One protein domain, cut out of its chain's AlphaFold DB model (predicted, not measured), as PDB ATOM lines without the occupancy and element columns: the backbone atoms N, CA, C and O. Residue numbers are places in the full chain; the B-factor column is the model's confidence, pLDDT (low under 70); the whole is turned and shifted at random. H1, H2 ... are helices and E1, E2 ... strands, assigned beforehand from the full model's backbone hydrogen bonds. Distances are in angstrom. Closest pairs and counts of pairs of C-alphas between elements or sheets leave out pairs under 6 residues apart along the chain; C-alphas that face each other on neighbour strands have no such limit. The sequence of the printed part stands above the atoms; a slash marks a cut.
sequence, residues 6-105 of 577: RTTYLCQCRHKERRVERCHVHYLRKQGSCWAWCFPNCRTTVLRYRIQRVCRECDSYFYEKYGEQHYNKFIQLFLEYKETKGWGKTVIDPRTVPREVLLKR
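AT A GLANCE: This is residues 6 to 105 of the 577 residues of an uncharacterized protein of Xylaria hypoxylon (UniProt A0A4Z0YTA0). The domain is a rod in which a narrow three-stranded sheet, bare of helices on both faces, forms a shaft between two helical ends. One end holds the small corner of H1 and H2; at the other, H3 and H4 meet as a V and H5 packs on H4. The printed part has 100 residues, with five named helices and three named strands in the order E1 E2 H1 H2 E3 H3 H4 H5. The sheet runs E2 E1 E3 and is mixed, and the class is mixed, helices and strands. The whole is only just extended, close to loose, with a radius of gyration of the C-alphas of 19.1 A and spans of 62 by 28 by 18 A.

IN THESE COORDINATES: Find C-alpha 6 at (-12.729, -41.511, 40.255); here E1 begins, residues 6 to 10, 12.8 A long. E2, residues 16 to 21, covers 16.1 A. Next come H1, residues 24 to 31, 10.6 A, and H2, residues 35 to 38, 5.1 A. E3, residues 45 to 50, covers 16.8 A. Find C-alpha 56 at (-24.477, -46.077, 28.584), where H3 begins; it runs to residue 66 over 15.0 A. H4, residues 71 to 84, is the longest helix at 20.0 A. H5, residues 99 to 103, covers 6.2 A and ends at C-alpha 103, (-28.913, -45.232, 6.956).

HOW THE PARTS SIT: Begin at the inner strand E1. It forms a hairpin with E2, antiparallel at 160 degrees; look at N 7 and O 19, 2.8 A apart and within hydrogen-bond range. E1 and E3 are parallel at 17 degrees, with N 6 and O 45 within range at 2.7 A. H1 and H2 touch only at the corner by their link, with the closest C-alphas, those of Arg 29 and Ala 36, 4.2 A apart. H3 is only just not on the sheet, with 4 pairs of C-alphas within 10 A. H4 touches H3 with residues 71 to 75 alone; the closest C-alphas, of Phe 62 and Tyr 71, are 5.0 A apart. The two run opposite ways at a steep tilt of 69 degrees, only just short of about perpendicular. H4 and H5 touch, their closest C-alphas, of Leu 77 and Leu 102, 5.8 A apart. H3 and H5 are apart. In H1, H3, H4 and H5 every O i to N i+4 pair is within hydrogen-bond range; H2 is too short for such a pair.

THE WHOLE: The C-alphas of Cys 34 and Lys 104, the two farthest apart, are 62.1 A from each other. The printed part has no cut. The link from H4 to H5, residues 85 to 98, is long. The mean pLDDT of the printed part is 81.5; look for values under 70 at residues 32 to 33, 35 to 36 and 104 to 105.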
ATOM      1  N   ARG A   6     -11.670 -42.022  41.113       83.06
ATOM      2  CA  ARG A   6     -12.729 -41.511  40.255       83.06
ATOM      3  C   ARG A   6     -12.244 -41.565  38.826       83.06
ATOM      4  O   ARG A   6     -11.441 -40.738  38.403       83.06
ATOM      5  N   THR A   7     -12.789 -42.500  38.076       83.12
ATOM      6  CA  THR A   7     -12.523 -42.657  36.658       83.12
ATOM      7  C   THR A   7     -13.591 -41.912  35.860       83.12
ATOM      8  O   THR A   7     -14.786 -42.154  36.010       83.12
ATOM      9  N   THR A   8     -13.178 -40.958  35.032       83.31
ATOM     10  CA  THR A   8     -14.066 -40.238  34.112       83.31
ATOM     11  C   THR A   8     -13.769 -40.690  32.690       83.31
ATOM     12  O   THR A   8     -12.654 -40.483  32.209       83.31
ATOM     13  N   TYR A   9     -14.755 -41.278  32.023       81.50
ATOM     14  CA  TYR A   9     -14.659 -41.649  30.618       81.50
ATOM     15  C   TYR A   9     -15.274 -40.544  29.761       81.50
ATOM     16  O   TYR A   9     -16.441 -40.172  29.908       81.50
ATOM     17  N   LEU A  10     -14.449 -39.979  28.887       80.06
ATOM     18  CA  LEU A  10     -14.857 -39.045  27.851       80.06
ATOM     19  C   LEU A  10     -15.217 -39.871  26.619       80.06
ATOM     20  O   LEU A  10     -14.340 -40.256  25.839       80.06
ATOM     21  N   CYS A  11     -16.503 -40.182  26.510       82.88
ATOM     22  CA  CYS A  11     -17.082 -40.860  25.361       82.88
ATOM     23  C   CYS A  11     -17.143 -39.915  24.152       82.88
ATOM     24  O   CYS A  11     -16.957 -38.700  24.268       82.88
ATOM     25  N   GLN A  12     -17.394 -40.482  22.975       79.75
ATOM     26  CA  GLN A  12     -17.566 -39.708  21.747       79.75
ATOM     27  C   GLN A  12     -18.944 -39.041  21.633       79.75
ATOM     28  O   GLN A  12     -19.102 -38.103  20.850       79.75
ATOM     29  N   CYS A  13     -19.935 -39.512  22.386       80.88
ATOM     30  CA  CYS A  13     -21.220 -38.836  22.516       80.88
ATOM     31  C   CYS A  13     -21.120 -37.615  23.449       80.88
ATOM     32  O   CYS A  13     -20.082 -37.373  24.069       80.88
ATOM     33  N   ARG A  14     -22.211 -36.844  23.570       76.56
ATOM     34  CA  ARG A  14     -22.232 -35.637  24.410       76.56
ATOM     35  C   ARG A  14     -21.944 -35.895  25.895       76.56
ATOM     36  O   ARG A  14     -21.399 -35.038  26.597       76.56
ATOM     37  N   HIS A  15     -22.318 -37.072  26.370       75.31
ATOM     38  CA  HIS A  15     -22.348 -37.393  27.787       75.31
ATOM     39  C   HIS A  15     -21.004 -37.922  28.299       75.31
ATOM     40  O   HIS A  15     -20.227 -38.569  27.593       75.31
ATOM     41  N   LYS A  16     -20.729 -37.634  29.573       76.38
ATOM     42  CA  LYS A  16     -19.526 -38.084  30.279       76.38
ATOM     43  C   LYS A  16     -19.916 -39.181  31.248       76.38
ATOM     44  O   LYS A  16     -20.737 -38.941  32.128       76.38
ATOM     45  N   GLU A  17     -19.255 -40.326  31.173       78.44
ATOM     46  CA  GLU A  17     -19.454 -41.365  32.176       78.44
ATOM     47  C   GLU A  17     -18.498 -41.156  33.340       78.44
ATOM     48  O   GLU A  17     -17.312 -40.845  33.174       78.44
ATOM     49  N   ARG A  18     -19.014 -41.336  34.551       79.50
ATOM     50  CA  ARG A  18     -18.231 -41.243  35.778       79.50
ATOM     51  C   ARG A  18     -18.379 -42.549  36.533       79.50
ATOM     52  O   ARG A  18     -19.471 -42.887  36.972       79.50
ATOM     53  N   ARG A  19     -17.267 -43.248  36.728       79.06
ATOM     54  CA  ARG A  19     -17.174 -44.393  37.626       79.06
ATOM     55  C   ARG A  19     -16.401 -43.966  38.863       79.06
ATOM     56  O   ARG A  19     -15.281 -43.472  38.761       79.06
ATOM     57  N   VAL A  20     -17.013 -44.107  40.031       79.75
ATOM     58  CA  VAL A  20     -16.358 -43.803  41.306       79.75
ATOM     59  C   VAL A  20     -16.132 -45.113  42.037       79.75
ATOM     60  O   VAL A  20     -17.071 -45.737  42.517       79.75
ATOM     61  N   GLU A  21     -14.878 -45.521  42.115       81.00
ATOM     62  CA  GLU A  21     -14.424 -46.644  42.916       81.00
ATOM     63  C   GLU A  21     -14.072 -46.125  44.304       81.00
ATOM     64  O   GLU A  21     -13.131 -45.355  44.517       81.00
ATOM     65  N   ARG A  22     -14.899 -46.501  45.275       83.69
ATOM     66  CA  ARG A  22     -14.717 -46.100  46.664       83.69
ATOM     67  C   ARG A  22     -13.936 -47.181  47.387       83.69
ATOM     68  O   ARG A  22     -14.263 -48.357  47.342       83.69
ATOM     69  N   CYS A  23     -12.898 -46.756  48.081       80.62
ATOM     70  CA  CYS A  23     -12.113 -47.595  48.958       80.62
ATOM     71  C   CYS A  23     -12.861 -47.886  50.265       80.62
ATOM     72  O   CYS A  23     -13.712 -47.104  50.688       80.62
ATOM     73  N   HIS A  24     -12.494 -48.969  50.957       75.75
ATOM     74  CA  HIS A  24     -13.146 -49.380  52.209       75.75
ATOM     75  C   HIS A  24     -13.214 -48.267  53.269       75.75
ATOM     76  O   HIS A  24     -14.176 -48.197  54.020       75.75
ATOM     77  N   VAL A  25     -12.227 -47.361  53.308       79.12
ATOM     78  CA  VAL A  25     -12.181 -46.244  54.267       79.12
ATOM     79  C   VAL A  25     -13.360 -45.295  54.045       79.12
ATOM     80  O   VAL A  25     -13.969 -44.827  55.000       79.12
ATOM     81  N   HIS A  26     -13.749 -45.071  52.787       82.81
ATOM     82  CA  HIS A  26     -14.937 -44.286  52.467       82.81
ATOM     83  C   HIS A  26     -16.215 -44.984  52.954       82.81
ATOM     84  O   HIS A  26     -17.135 -44.310  53.410       82.81
ATOM     85  N   TYR A  27     -16.308 -46.311  52.842       81.50
ATOM     86  CA  TYR A  27     -17.479 -47.051  53.320       81.50
ATOM     87  C   TYR A  27     -17.590 -47.014  54.846       81.50
ATOM     88  O   TYR A  27     -18.659 -46.698  55.355       81.50
ATOM     89  N   LEU A  28     -16.478 -47.206  55.561       78.06
ATOM     90  CA  LEU A  28     -16.445 -47.140  57.027       78.06
ATOM     91  C   LEU A  28     -16.851 -45.759  57.553       78.06
ATOM     92  O   LEU A  28     -17.652 -45.671  58.473       78.06
ATOM     93  N   ARG A  29     -16.394 -44.677  56.908       82.06
ATOM     94  CA  ARG A  29     -16.841 -43.314  57.243       82.06
ATOM     95  C   ARG A  29     -18.338 -43.081  57.004       82.06
ATOM     96  O   ARG A  29     -18.902 -42.182  57.610       82.06
ATOM     97  N   LYS A  30     -18.965 -43.827  56.085       81.19
ATOM     98  CA  LYS A  30     -20.398 -43.697  55.766       81.19
ATOM     99  C   LYS A  30     -21.295 -44.529  56.683       81.19
ATOM    100  O   LYS A  30     -22.463 -44.189  56.813       81.19
ATOM    101  N   GLN A  31     -20.776 -45.615  57.254       80.31
ATOM    102  CA  GLN A  31     -21.543 -46.555  58.077       80.31
ATOM    103  C   GLN A  31     -21.738 -46.091  59.529       80.31
ATOM    104  O   GLN A  31     -22.588 -46.643  60.215       80.31
ATOM    105  N   GLY A  32     -21.019 -45.067  60.000       65.69
ATOM    106  CA  GLY A  32     -21.270 -44.498  61.324       65.69
ATOM    107  C   GLY A  32     -20.647 -43.120  61.518       65.69
ATOM    108  O   GLY A  32     -19.550 -42.842  61.030       65.69
ATOM    109  N   SER A  33     -21.349 -42.256  62.253       62.25
ATOM    110  CA  SER A  33     -20.942 -40.874  62.538       62.25
ATOM    111  C   SER A  33     -19.629 -40.800  63.323       62.25
ATOM    112  O   SER A  33     -18.785 -39.972  62.998       62.25
ATOM    113  N   CYS A  34     -19.397 -41.703  64.281       72.38
ATOM    114  CA  CYS A  34     -18.145 -41.775  65.045       72.38
ATOM    115  C   CYS A  34     -16.954 -42.255  64.193       72.38
ATOM    116  O   CYS A  34     -15.852 -41.718  64.291       72.38
ATOM    117  N   TRP A  35     -17.181 -43.185  63.260       65.06
ATOM    118  CA  TRP A  35     -16.158 -43.697  62.339       65.06
ATOM    119  C   TRP A  35     -15.674 -42.626  61.351       65.06
ATOM    120  O   TRP A  35     -14.548 -42.688  60.857       65.06
ATOM    121  N   ALA A  36     -16.478 -41.597  61.081       69.94
ATOM    122  CA  ALA A  36     -16.047 -40.459  60.275       69.94
ATOM    123  C   ALA A  36     -14.892 -39.662  60.917       69.94
ATOM    124  O   ALA A  36     -14.116 -39.041  60.187       69.94
ATOM    125  N   TRP A  37     -14.744 -39.702  62.244       70.62
ATOM    126  CA  TRP A  37     -13.668 -39.019  62.972       70.62
ATOM    127  C   TRP A  37     -12.396 -39.867  63.057       70.62
ATOM    128  O   TRP A  37     -11.296 -39.338  62.927       70.62
ATOM    129  N   CYS A  38     -12.542 -41.188  63.191       74.81
ATOM    130  CA  CYS A  38     -11.413 -42.109  63.368       74.81
ATOM    131  C   CYS A  38     -10.600 -42.359  62.088       74.81
ATOM    132  O   CYS A  38      -9.458 -42.808  62.152       74.81
ATOM    133  N   PHE A  39     -11.174 -42.102  60.912       74.94
ATOM    134  CA  PHE A  39     -10.521 -42.371  59.633       74.94
ATOM    135  C   PHE A  39     -10.300 -41.079  58.856       74.94
ATOM    136  O   PHE A  39     -11.247 -40.320  58.710       74.94
ATOM    137  N   PRO A  40      -9.119 -40.823  58.268       76.19
ATOM    138  CA  PRO A  40      -8.887 -39.615  57.480       76.19
ATOM    139  C   PRO A  40      -9.771 -39.559  56.224       76.19
ATOM    140  O   PRO A  40     -10.184 -40.587  55.677       76.19
ATOM    141  N   ASN A  41     -10.037 -38.344  55.733       78.38
ATOM    142  CA  ASN A  41     -10.763 -38.141  54.479       78.38
ATOM    143  C   ASN A  41     -10.033 -38.809  53.307       78.38
ATOM    144  O   ASN A  41      -8.830 -38.622  53.095       78.38
ATOM    145  N   CYS A  42     -10.782 -39.555  52.499       78.19
ATOM    146  CA  CYS A  42     -10.236 -40.203  51.319       78.19
ATOM    147  C   CYS A  42      -9.929 -39.174  50.225       78.19
ATOM    148  O   CYS A  42     -10.836 -38.577  49.642       78.19
ATOM    149  N   ARG A  43      -8.648 -39.016  49.879       77.75
ATOM    150  CA  ARG A  43      -8.239 -38.298  48.668       77.75
ATOM    151  C   ARG A  43      -8.544 -39.158  47.448       77.75
ATOM    152  O   ARG A  43      -7.877 -40.155  47.196       77.75
ATOM    153  N   THR A  44      -9.568 -38.766  46.703       79.25
ATOM    154  CA  THR A  44      -9.965 -39.495  45.501       79.25
ATOM    155  C   THR A  44      -9.017 -39.142  44.361       79.25
ATOM    156  O   THR A  44      -8.946 -37.979  43.961       79.25
ATOM    157  N   THR A  45      -8.293 -40.123  43.831       82.38
ATOM    158  CA  THR A  45      -7.477 -39.933  42.626       82.38
ATOM    159  C   THR A  45      -8.396 -39.827  41.415       82.38
ATOM    160  O   THR A  45      -9.322 -40.616  41.262       82.38
ATOM    161  N   VAL A  46      -8.192 -38.827  40.555       82.75
ATOM    162  CA  VAL A  46      -9.033 -38.634  39.366       82.75
ATOM    163  C   VAL A  46      -8.287 -39.146  38.144       82.75
ATOM    164  O   VAL A  46      -7.299 -38.545  37.733       82.75
ATOM    165  N   LEU A  47      -8.786 -40.225  37.542       82.81
ATOM    166  CA  LEU A  47      -8.314 -40.720  36.252       82.81
ATOM    167  C   LEU A  47      -9.273 -40.283  35.146       82.81
ATOM    168  O   LEU A  47     -10.492 -40.252  35.332       82.81
ATOM    169  N   ARG A  48      -8.725 -39.922  33.987       83.25
ATOM    170  CA  ARG A  48      -9.498 -39.510  32.812       83.25
ATOM    171  C   ARG A  48      -9.058 -40.335  31.615       83.25
ATOM    172  O   ARG A  48      -7.887 -40.299  31.257       83.25
ATOM    173  N   TYR A  49     -10.005 -41.020  30.988       80.38
ATOM    174  CA  TYR A  49      -9.768 -41.796  29.774       80.38
ATOM    175  C   TYR A  49     -10.660 -41.272  28.661       80.38
ATOM    176  O   TYR A  49     -11.809 -40.900  28.902       80.38
ATOM    177  N   ARG A  50     -10.140 -41.253  27.438       78.50
ATOM    178  CA  ARG A  50     -10.926 -40.974  26.238       78.50
ATOM    179  C   ARG A  50     -11.182 -42.297  25.536       78.50
ATOM    180  O   ARG A  50     -10.225 -43.012  25.262       78.50
ATOM    181  N   ILE A  51     -12.444 -42.625  25.286       82.69
ATOM    182  CA  ILE A  51     -12.822 -43.907  24.682       82.69
ATOM    183  C   ILE A  51     -13.618 -43.641  23.408       82.69
ATOM    184  O   ILE A  51     -14.486 -42.766  23.375       82.69
ATOM    185  N   GLN A  52     -13.326 -44.411  22.361       79.88
ATOM    186  CA  GLN A  52     -14.075 -44.418  21.108       79.88
ATOM    187  C   GLN A  52     -15.349 -45.265  21.232       79.88
ATOM    188  O   GLN A  52     -15.490 -46.306  20.609       79.88
ATOM    189  N   ARG A  53     -16.270 -44.832  22.096       84.38
ATOM    190  CA  ARG A  53     -17.600 -45.436  22.239       84.38
ATOM    191  C   ARG A  53     -18.642 -44.388  22.607       84.38
ATOM    192  O   ARG A  53     -18.290 -43.267  22.996       84.38
ATOM    193  N   VAL A  54     -19.912 -44.764  22.529       87.50
ATOM    194  CA  VAL A  54     -21.012 -44.013  23.144       87.50
ATOM    195  C   VAL A  54     -21.126 -44.364  24.633       87.50
ATOM    196  O   VAL A  54     -20.655 -45.408  25.078       87.50
ATOM    197  N   CYS A  55     -21.677 -43.457  25.435       88.88
ATOM    198  CA  CYS A  55     -21.953 -43.721  26.846       88.88
ATOM    199  C   CYS A  55     -23.164 -44.647  27.012       88.88
ATOM    200  O   CYS A  55     -23.989 -44.721  26.109       88.88
ATOM    201  N   ARG A  56     -23.339 -45.232  28.200       86.75
ATOM    202  CA  ARG A  56     -24.477 -46.077  28.584       86.75
ATOM    203  C   ARG A  56     -25.827 -45.421  28.325       86.75
ATOM    204  O   ARG A  56     -26.700 -46.058  27.777       86.75
ATOM    205  N   GLU A  57     -25.987 -44.137  28.637       86.50
ATOM    206  CA  GLU A  57     -27.250 -43.430  28.349       86.50
ATOM    207  C   GLU A  57     -27.554 -43.355  26.843       86.50
ATOM    208  O   GLU A  57     -28.700 -43.464  26.419       86.50
ATOM    209  N   CYS A  58     -26.523 -43.168  26.016       88.00
ATOM    210  CA  CYS A  58     -26.679 -43.169  24.568       88.00
ATOM    211  C   CYS A  58     -26.863 -44.589  24.033       88.00
ATOM    212  O   CYS A  58     -27.630 -44.768  23.100       88.00
ATOM    213  N   ASP A  59     -26.183 -45.568  24.618       88.88
ATOM    214  CA  ASP A  59     -26.338 -46.989  24.321       88.88
ATOM    215  C   ASP A  59     -27.791 -47.429  24.551       88.88
ATOM    216  O   ASP A  59     -28.432 -47.922  23.628       88.88
ATOM    217  N   SER A  60     -28.366 -47.088  25.711       89.31
ATOM    218  CA  SER A  60     -29.788 -47.288  26.019       89.31
ATOM    219  C   SER A  60     -30.704 -46.558  25.037       89.31
ATOM    220  O   SER A  60     -31.674 -47.138  24.574       89.31
ATOM    221  N   TYR A  61     -30.377 -45.324  24.639       90.25
ATOM    222  CA  TYR A  61     -31.148 -44.623  23.606       90.25
ATOM    223  C   TYR A  61     -31.146 -45.370  22.262       90.25
ATOM    224  O   TYR A  61     -32.189 -45.479  21.617       90.25
ATOM    225  N   PHE A  62     -29.989 -45.867  21.817       89.25
ATOM    226  CA  PHE A  62     -29.917 -46.653  20.586       89.25
ATOM    227  C   PHE A  62     -30.679 -47.975  20.737       89.25
ATOM    228  O   PHE A  62     -31.375 -48.374  19.804       89.25
ATOM    229  N   TYR A  63     -30.582 -48.615  21.902       90.75
ATOM    230  CA  TYR A  63     -31.307 -49.838  22.227       90.75
ATOM    231  C   TYR A  63     -32.825 -49.635  22.158       90.75
ATOM    232  O   TYR A  63     -33.506 -50.343  21.423       90.75
ATOM    233  N   GLU A  64     -33.349 -48.615  22.838       90.25
ATOM    234  CA  GLU A  64     -34.778 -48.282  22.848       90.25
ATOM    235  C   GLU A  64     -35.293 -47.891  21.458       90.25
ATOM    236  O   GLU A  64     -36.396 -48.266  21.071       90.25
ATOM    237  N   LYS A  65     -34.500 -47.143  20.681       87.75
ATOM    238  CA  LYS A  65     -34.944 -46.609  19.386       87.75
ATOM    239  C   LYS A  65     -34.846 -47.608  18.232       87.75
ATOM    240  O   LYS A  65     -35.644 -47.525  17.299       87.75
ATOM    241  N   TYR A  66     -33.841 -48.480  18.237       87.19
ATOM    242  CA  TYR A  66     -33.537 -49.370  17.107       87.19
ATOM    243  C   TYR A  66     -33.682 -50.858  17.438       87.19
ATOM    244  O   TYR A  66     -33.587 -51.683  16.532       87.19
ATOM    245  N   GLY A  67     -33.932 -51.197  18.703       88.19
ATOM    246  CA  GLY A  67     -34.083 -52.566  19.176       88.19
ATOM    247  C   GLY A  67     -32.753 -53.296  19.367       88.19
ATOM    248  O   GLY A  67     -31.708 -52.921  18.825       88.19
ATOM    249  N   GLU A  68     -32.816 -54.391  20.123       88.25
ATOM    250  CA  GLU A  68     -31.673 -55.224  20.520       88.25
ATOM    251  C   GLU A  68     -30.851 -55.749  19.333       88.25
ATOM    252  O   GLU A  68     -29.626 -55.833  19.395       88.25
ATOM    253  N   GLN A  69     -31.501 -56.040  18.208       84.00
ATOM    254  CA  GLN A  69     -30.832 -56.634  17.049       84.00
ATOM    255  C   GLN A  69     -30.012 -55.625  16.231       84.00
ATOM    256  O   GLN A  69     -29.098 -56.012  15.500       84.00
ATOM    257  N   HIS A  70     -30.321 -54.329  16.320       84.94
ATOM    258  CA  HIS A  70     -29.758 -53.333  15.402       84.94
ATOM    259  C   HIS A  70     -29.050 -52.168  16.086       84.94
ATOM    260  O   HIS A  70     -28.279 -51.472  15.418       84.94
ATOM    261  N   TYR A  71     -29.239 -51.950  17.390       89.50
ATOM    262  CA  TYR A  71     -28.644 -50.803  18.081       89.50
ATOM    263  C   TYR A  71     -27.114 -50.742  17.942       89.50
ATOM    264  O   TYR A  71     -26.578 -49.679  17.629       89.50
ATOM    265  N   ASN A  72     -26.421 -51.883  18.038       88.38
ATOM    266  CA  ASN A  72     -24.967 -51.966  17.853       88.38
ATOM    267  C   ASN A  72     -24.518 -51.473  16.467       88.38
ATOM    268  O   ASN A  72     -23.543 -50.727  16.355       88.38
ATOM    269  N   LYS A  73     -25.269 -51.818  15.412       89.38
ATOM    270  CA  LYS A  73     -25.000 -51.359  14.041       89.38
ATOM    271  C   LYS A  73     -25.179 -49.845  13.921       89.38
ATOM    272  O   LYS A  73     -24.353 -49.170  13.315       89.38
ATOM    273  N   PHE A  74     -26.225 -49.284  14.529       88.06
ATOM    274  CA  PHE A  74     -26.449 -47.834  14.513       88.06
ATOM    275  C   PHE A  74     -25.424 -47.054  15.341       88.06
ATOM    276  O   PHE A  74     -25.069 -45.936  14.961       88.06
ATOM    277  N   ILE A  75     -24.903 -47.639  16.422       89.62
ATOM    278  CA  ILE A  75     -23.789 -47.063  17.184       89.62
ATOM    279  C   ILE A  75     -22.533 -46.987  16.314       89.62
ATOM    280  O   ILE A  75     -21.893 -45.935  16.278       89.62
ATOM    281  N   GLN A  76     -22.197 -48.057  15.588       89.25
ATOM    282  CA  GLN A  76     -21.061 -48.059  14.662       89.25
ATOM    283  C   GLN A  76     -21.229 -47.006  13.562       89.25
ATOM    284  O   GLN A  76     -20.371 -46.136  13.425       89.25
ATOM    285  N   LEU A  77     -22.384 -46.984  12.885       89.50
ATOM    286  CA  LEU A  77     -22.689 -45.984  11.853       89.50
ATOM    287  C   LEU A  77     -22.596 -44.545  12.381       89.50
ATOM    288  O   LEU A  77     -22.154 -43.644  11.670       89.50
ATOM    289  N   PHE A  78     -22.992 -44.303  13.634       88.94
ATOM    290  CA  PHE A  78     -22.850 -42.992  14.269       88.94
ATOM    291  C   PHE A  78     -21.383 -42.609  14.502       88.94
ATOM    292  O   PHE A  78     -21.002 -41.461  14.257       88.94
ATOM    293  N   LEU A  79     -20.554 -43.546  14.964       88.00
ATOM    294  CA  LEU A  79     -19.127 -43.303  15.180       88.00
ATOM    295  C   LEU A  79     -18.396 -43.057  13.852       88.00
ATOM    296  O   LEU A  79     -17.650 -42.082  13.750       88.00
ATOM    297  N   GLU A  80     -18.689 -43.845  12.818       87.25
ATOM    298  CA  GLU A  80     -18.164 -43.654  11.459       87.25
ATOM    299  C   GLU A  80     -18.625 -42.324  10.851       87.25
ATOM    300  O   GLU A  80     -17.839 -41.562  10.280       87.25
ATOM    301  N   TYR A  81     -19.905 -41.977  11.020       86.06
ATOM    302  CA  TYR A  81     -20.429 -40.681  10.594       86.06
ATOM    303  C   TYR A  81     -19.642 -39.530  11.225       86.06
ATOM    304  O   TYR A  81     -19.227 -38.600  10.524       86.06
ATOM    305  N   LYS A  82     -19.361 -39.615  12.528       87.56
ATOM    306  CA  LYS A  82     -18.525 -38.621  13.203       87.56
ATOM    307  C   LYS A  82     -17.106 -38.597  12.659       87.56
ATOM    308  O   LYS A  82     -16.560 -37.514  12.483       87.56
ATOM    309  N   GLU A  83     -16.500 -39.742  12.392       85.44
ATOM    310  CA  GLU A  83     -15.139 -39.798  11.864       85.44
ATOM    311  C   GLU A  83     -15.033 -39.112  10.498       85.44
ATOM    312  O   GLU A  83     -14.258 -38.169  10.338       85.44
ATOM    313  N   THR A  84     -15.909 -39.467   9.562       83.69
ATOM    314  CA  THR A  84     -15.914 -38.880   8.209       83.69
ATOM    315  C   THR A  84     -16.236 -37.383   8.170       83.69
ATOM    316  O   THR A  84     -15.801 -36.683   7.263       83.69
ATOM    317  N   LYS A  85     -17.005 -36.864   9.137       84.94
ATOM    318  CA  LYS A  85     -17.279 -35.424   9.261       84.94
ATOM    319  C   LYS A  85     -16.142 -34.659   9.947       84.94
ATOM    320  O   LYS A  85     -16.273 -33.460  10.176       84.94
ATOM    321  N   GLY A  86     -15.045 -35.329  10.312       82.31
ATOM    322  CA  GLY A  86     -13.960 -34.736  11.102       82.31
ATOM    323  C   GLY A  86     -14.352 -34.482  12.563       82.31
ATOM    324  O   GLY A  86     -13.660 -33.785  13.305       82.31
ATOM    325  N   TRP A  87     -15.465 -35.065  13.004       82.44
ATOM    326  CA  TRP A  87     -16.077 -34.902  14.319       82.44
ATOM    327  C   TRP A  87     -15.661 -35.974  15.330       82.44
ATOM    328  O   TRP A  87     -16.205 -36.040  16.435       82.44
ATOM    329  N   GLY A  88     -14.662 -36.804  15.018       73.56
ATOM    330  CA  GLY A  88     -14.192 -37.860  15.927       73.56
ATOM    331  C   GLY A  88     -13.805 -37.336  17.320       73.56
ATOM    332  O   GLY A  88     -13.981 -38.015  18.332       73.56
ATOM    333  N   LYS A  89     -13.351 -36.075  17.404       73.00
ATOM    334  CA  LYS A  89     -13.013 -35.412  18.672       73.00
ATOM    335  C   LYS A  89     -14.141 -34.561  19.263       73.00
ATOM    336  O   LYS A  89     -14.087 -34.285  20.464       73.00
ATOM    337  N   THR A  90     -15.119 -34.140  18.467       78.00
ATOM    338  CA  THR A  90     -16.229 -33.301  18.928       78.00
ATOM    339  C   THR A  90     -17.297 -34.144  19.602       78.00
ATOM    340  O   THR A  90     -17.507 -35.318  19.303       78.00
ATOM    341  N   VAL A  91     -17.945 -33.533  20.577       80.50
ATOM    342  CA  VAL A  91     -18.841 -34.173  21.531       80.50
ATOM    343  C   VAL A  91     -20.259 -33.905  21.027       80.50
ATOM    344  O   VAL A  91     -20.742 -32.783  21.132       80.50
ATOM    345  N   ILE A  92     -20.874 -34.904  20.385       82.00
ATOM    346  CA  ILE A  92     -22.145 -34.757  19.651       82.00
ATOM    347  C   ILE A  92     -23.208 -35.633  20.301       82.00
ATOM    348  O   ILE A  92     -22.931 -36.770  20.683       82.00
ATOM    349  N   ASP A  93     -24.416 -35.097  20.450       83.56
ATOM    350  CA  ASP A  93     -25.557 -35.865  20.936       83.56
ATOM    351  C   ASP A  93     -26.099 -36.753  19.802       83.56
ATOM    352  O   ASP A  93     -26.521 -36.218  18.772       83.56
ATOM    353  N   PRO A  94     -26.120 -38.088  19.962       83.69
ATOM    354  CA  PRO A  94     -26.670 -38.993  18.956       83.69
ATOM    355  C   PRO A  94     -28.110 -38.688  18.544       83.69
ATOM    356  O   PRO A  94     -28.487 -38.974  17.411       83.69
ATOM    357  N   ARG A  95     -28.904 -38.062  19.422       84.25
ATOM    358  CA  ARG A  95     -30.301 -37.687  19.143       84.25
ATOM    359  C   ARG A  95     -30.432 -36.619  18.061       84.25
ATOM    360  O   ARG A  95     -31.474 -36.521  17.424       84.25
ATOM    361  N   THR A  96     -29.380 -35.828  17.863       85.31
ATOM    362  CA  THR A  96     -29.354 -34.732  16.884       85.31
ATOM    363  C   THR A  96     -28.992 -35.192  15.477       85.31
ATOM    364  O   THR A  96     -29.153 -34.426  14.533       85.31
ATOM    365  N   VAL A  97     -28.508 -36.429  15.318       82.38
ATOM    366  CA  VAL A  97     -28.154 -36.977  14.007       82.38
ATOM    367  C   VAL A  97     -29.388 -37.662  13.409       82.38
ATOM    368  O   VAL A  97     -29.874 -38.637  13.991       82.38
ATOM    369  N   PRO A  98     -29.910 -37.186  12.261       80.38
ATOM    370  CA  PRO A  98     -31.072 -37.798  11.628       80.38
ATOM    371  C   PRO A  98     -30.789 -39.248  11.232       80.38
ATOM    372  O   PRO A  98     -29.688 -39.589  10.783       80.38
ATOM    373  N   ARG A  99     -31.797 -40.111  11.372       79.50
ATOM    374  CA  ARG A  99     -31.669 -41.550  11.090       79.50
ATOM    375  C   ARG A  99     -31.293 -41.794   9.632       79.50
ATOM    376  O   ARG A  99     -30.505 -42.688   9.337       79.50
ATOM    377  N   GLU A 100     -31.831 -40.986   8.735       78.94
ATOM    378  CA  GLU A 100     -31.658 -41.076   7.289       78.94
ATOM    379  C   GLU A 100     -30.188 -40.869   6.909       78.94
ATOM    380  O   GLU A 100     -29.687 -41.502   5.986       78.94
ATOM    381  N   VAL A 101     -29.471 -40.028   7.661       79.56
ATOM    382  CA  VAL A 101     -28.042 -39.764   7.453       79.56
ATOM    383  C   VAL A 101     -27.190 -40.969   7.852       79.56
ATOM    384  O   VAL A 101     -26.200 -41.260   7.184       79.56
ATOM    385  N   LEU A 102     -27.589 -41.689   8.905       79.94
ATOM    386  CA  LEU A 102     -26.926 -42.925   9.330       79.94
ATOM    387  C   LEU A 102     -27.237 -44.084   8.370       79.94
ATOM    388  O   LEU A 102     -26.352 -44.870   8.048       79.94
ATOM    389  N   LEU A 103     -28.473 -44.171   7.869       75.56
ATOM    390  CA  LEU A 103     -28.913 -45.232   6.956       75.56
ATOM    391  C   LEU A 103     -28.378 -45.088   5.529       75.56
ATOM    392  O   LEU A 103     -28.022 -46.097   4.929       75.56
ATOM    393  N   LYS A 104     -28.251 -43.860   5.005       67.31
ATOM    394  CA  LYS A 104     -27.613 -43.588   3.695       67.31
ATOM    395  C   LYS A 104     -26.153 -44.047   3.621       67.31
ATOM    396  O   LYS A 104     -25.553 -44.011   2.555       67.31
ATOM    397  N   ARG A 105     -25.585 -44.425   4.764       61.31
ATOM    398  CA  ARG A 105     -24.210 -44.879   4.939       61.31
ATOM    399  C   ARG A 105     -24.108 -46.334   5.349       61.31
ATOM    400  O   ARG A 105     -23.025 -46.756   5.735       61.31
TER     401      ARG A 105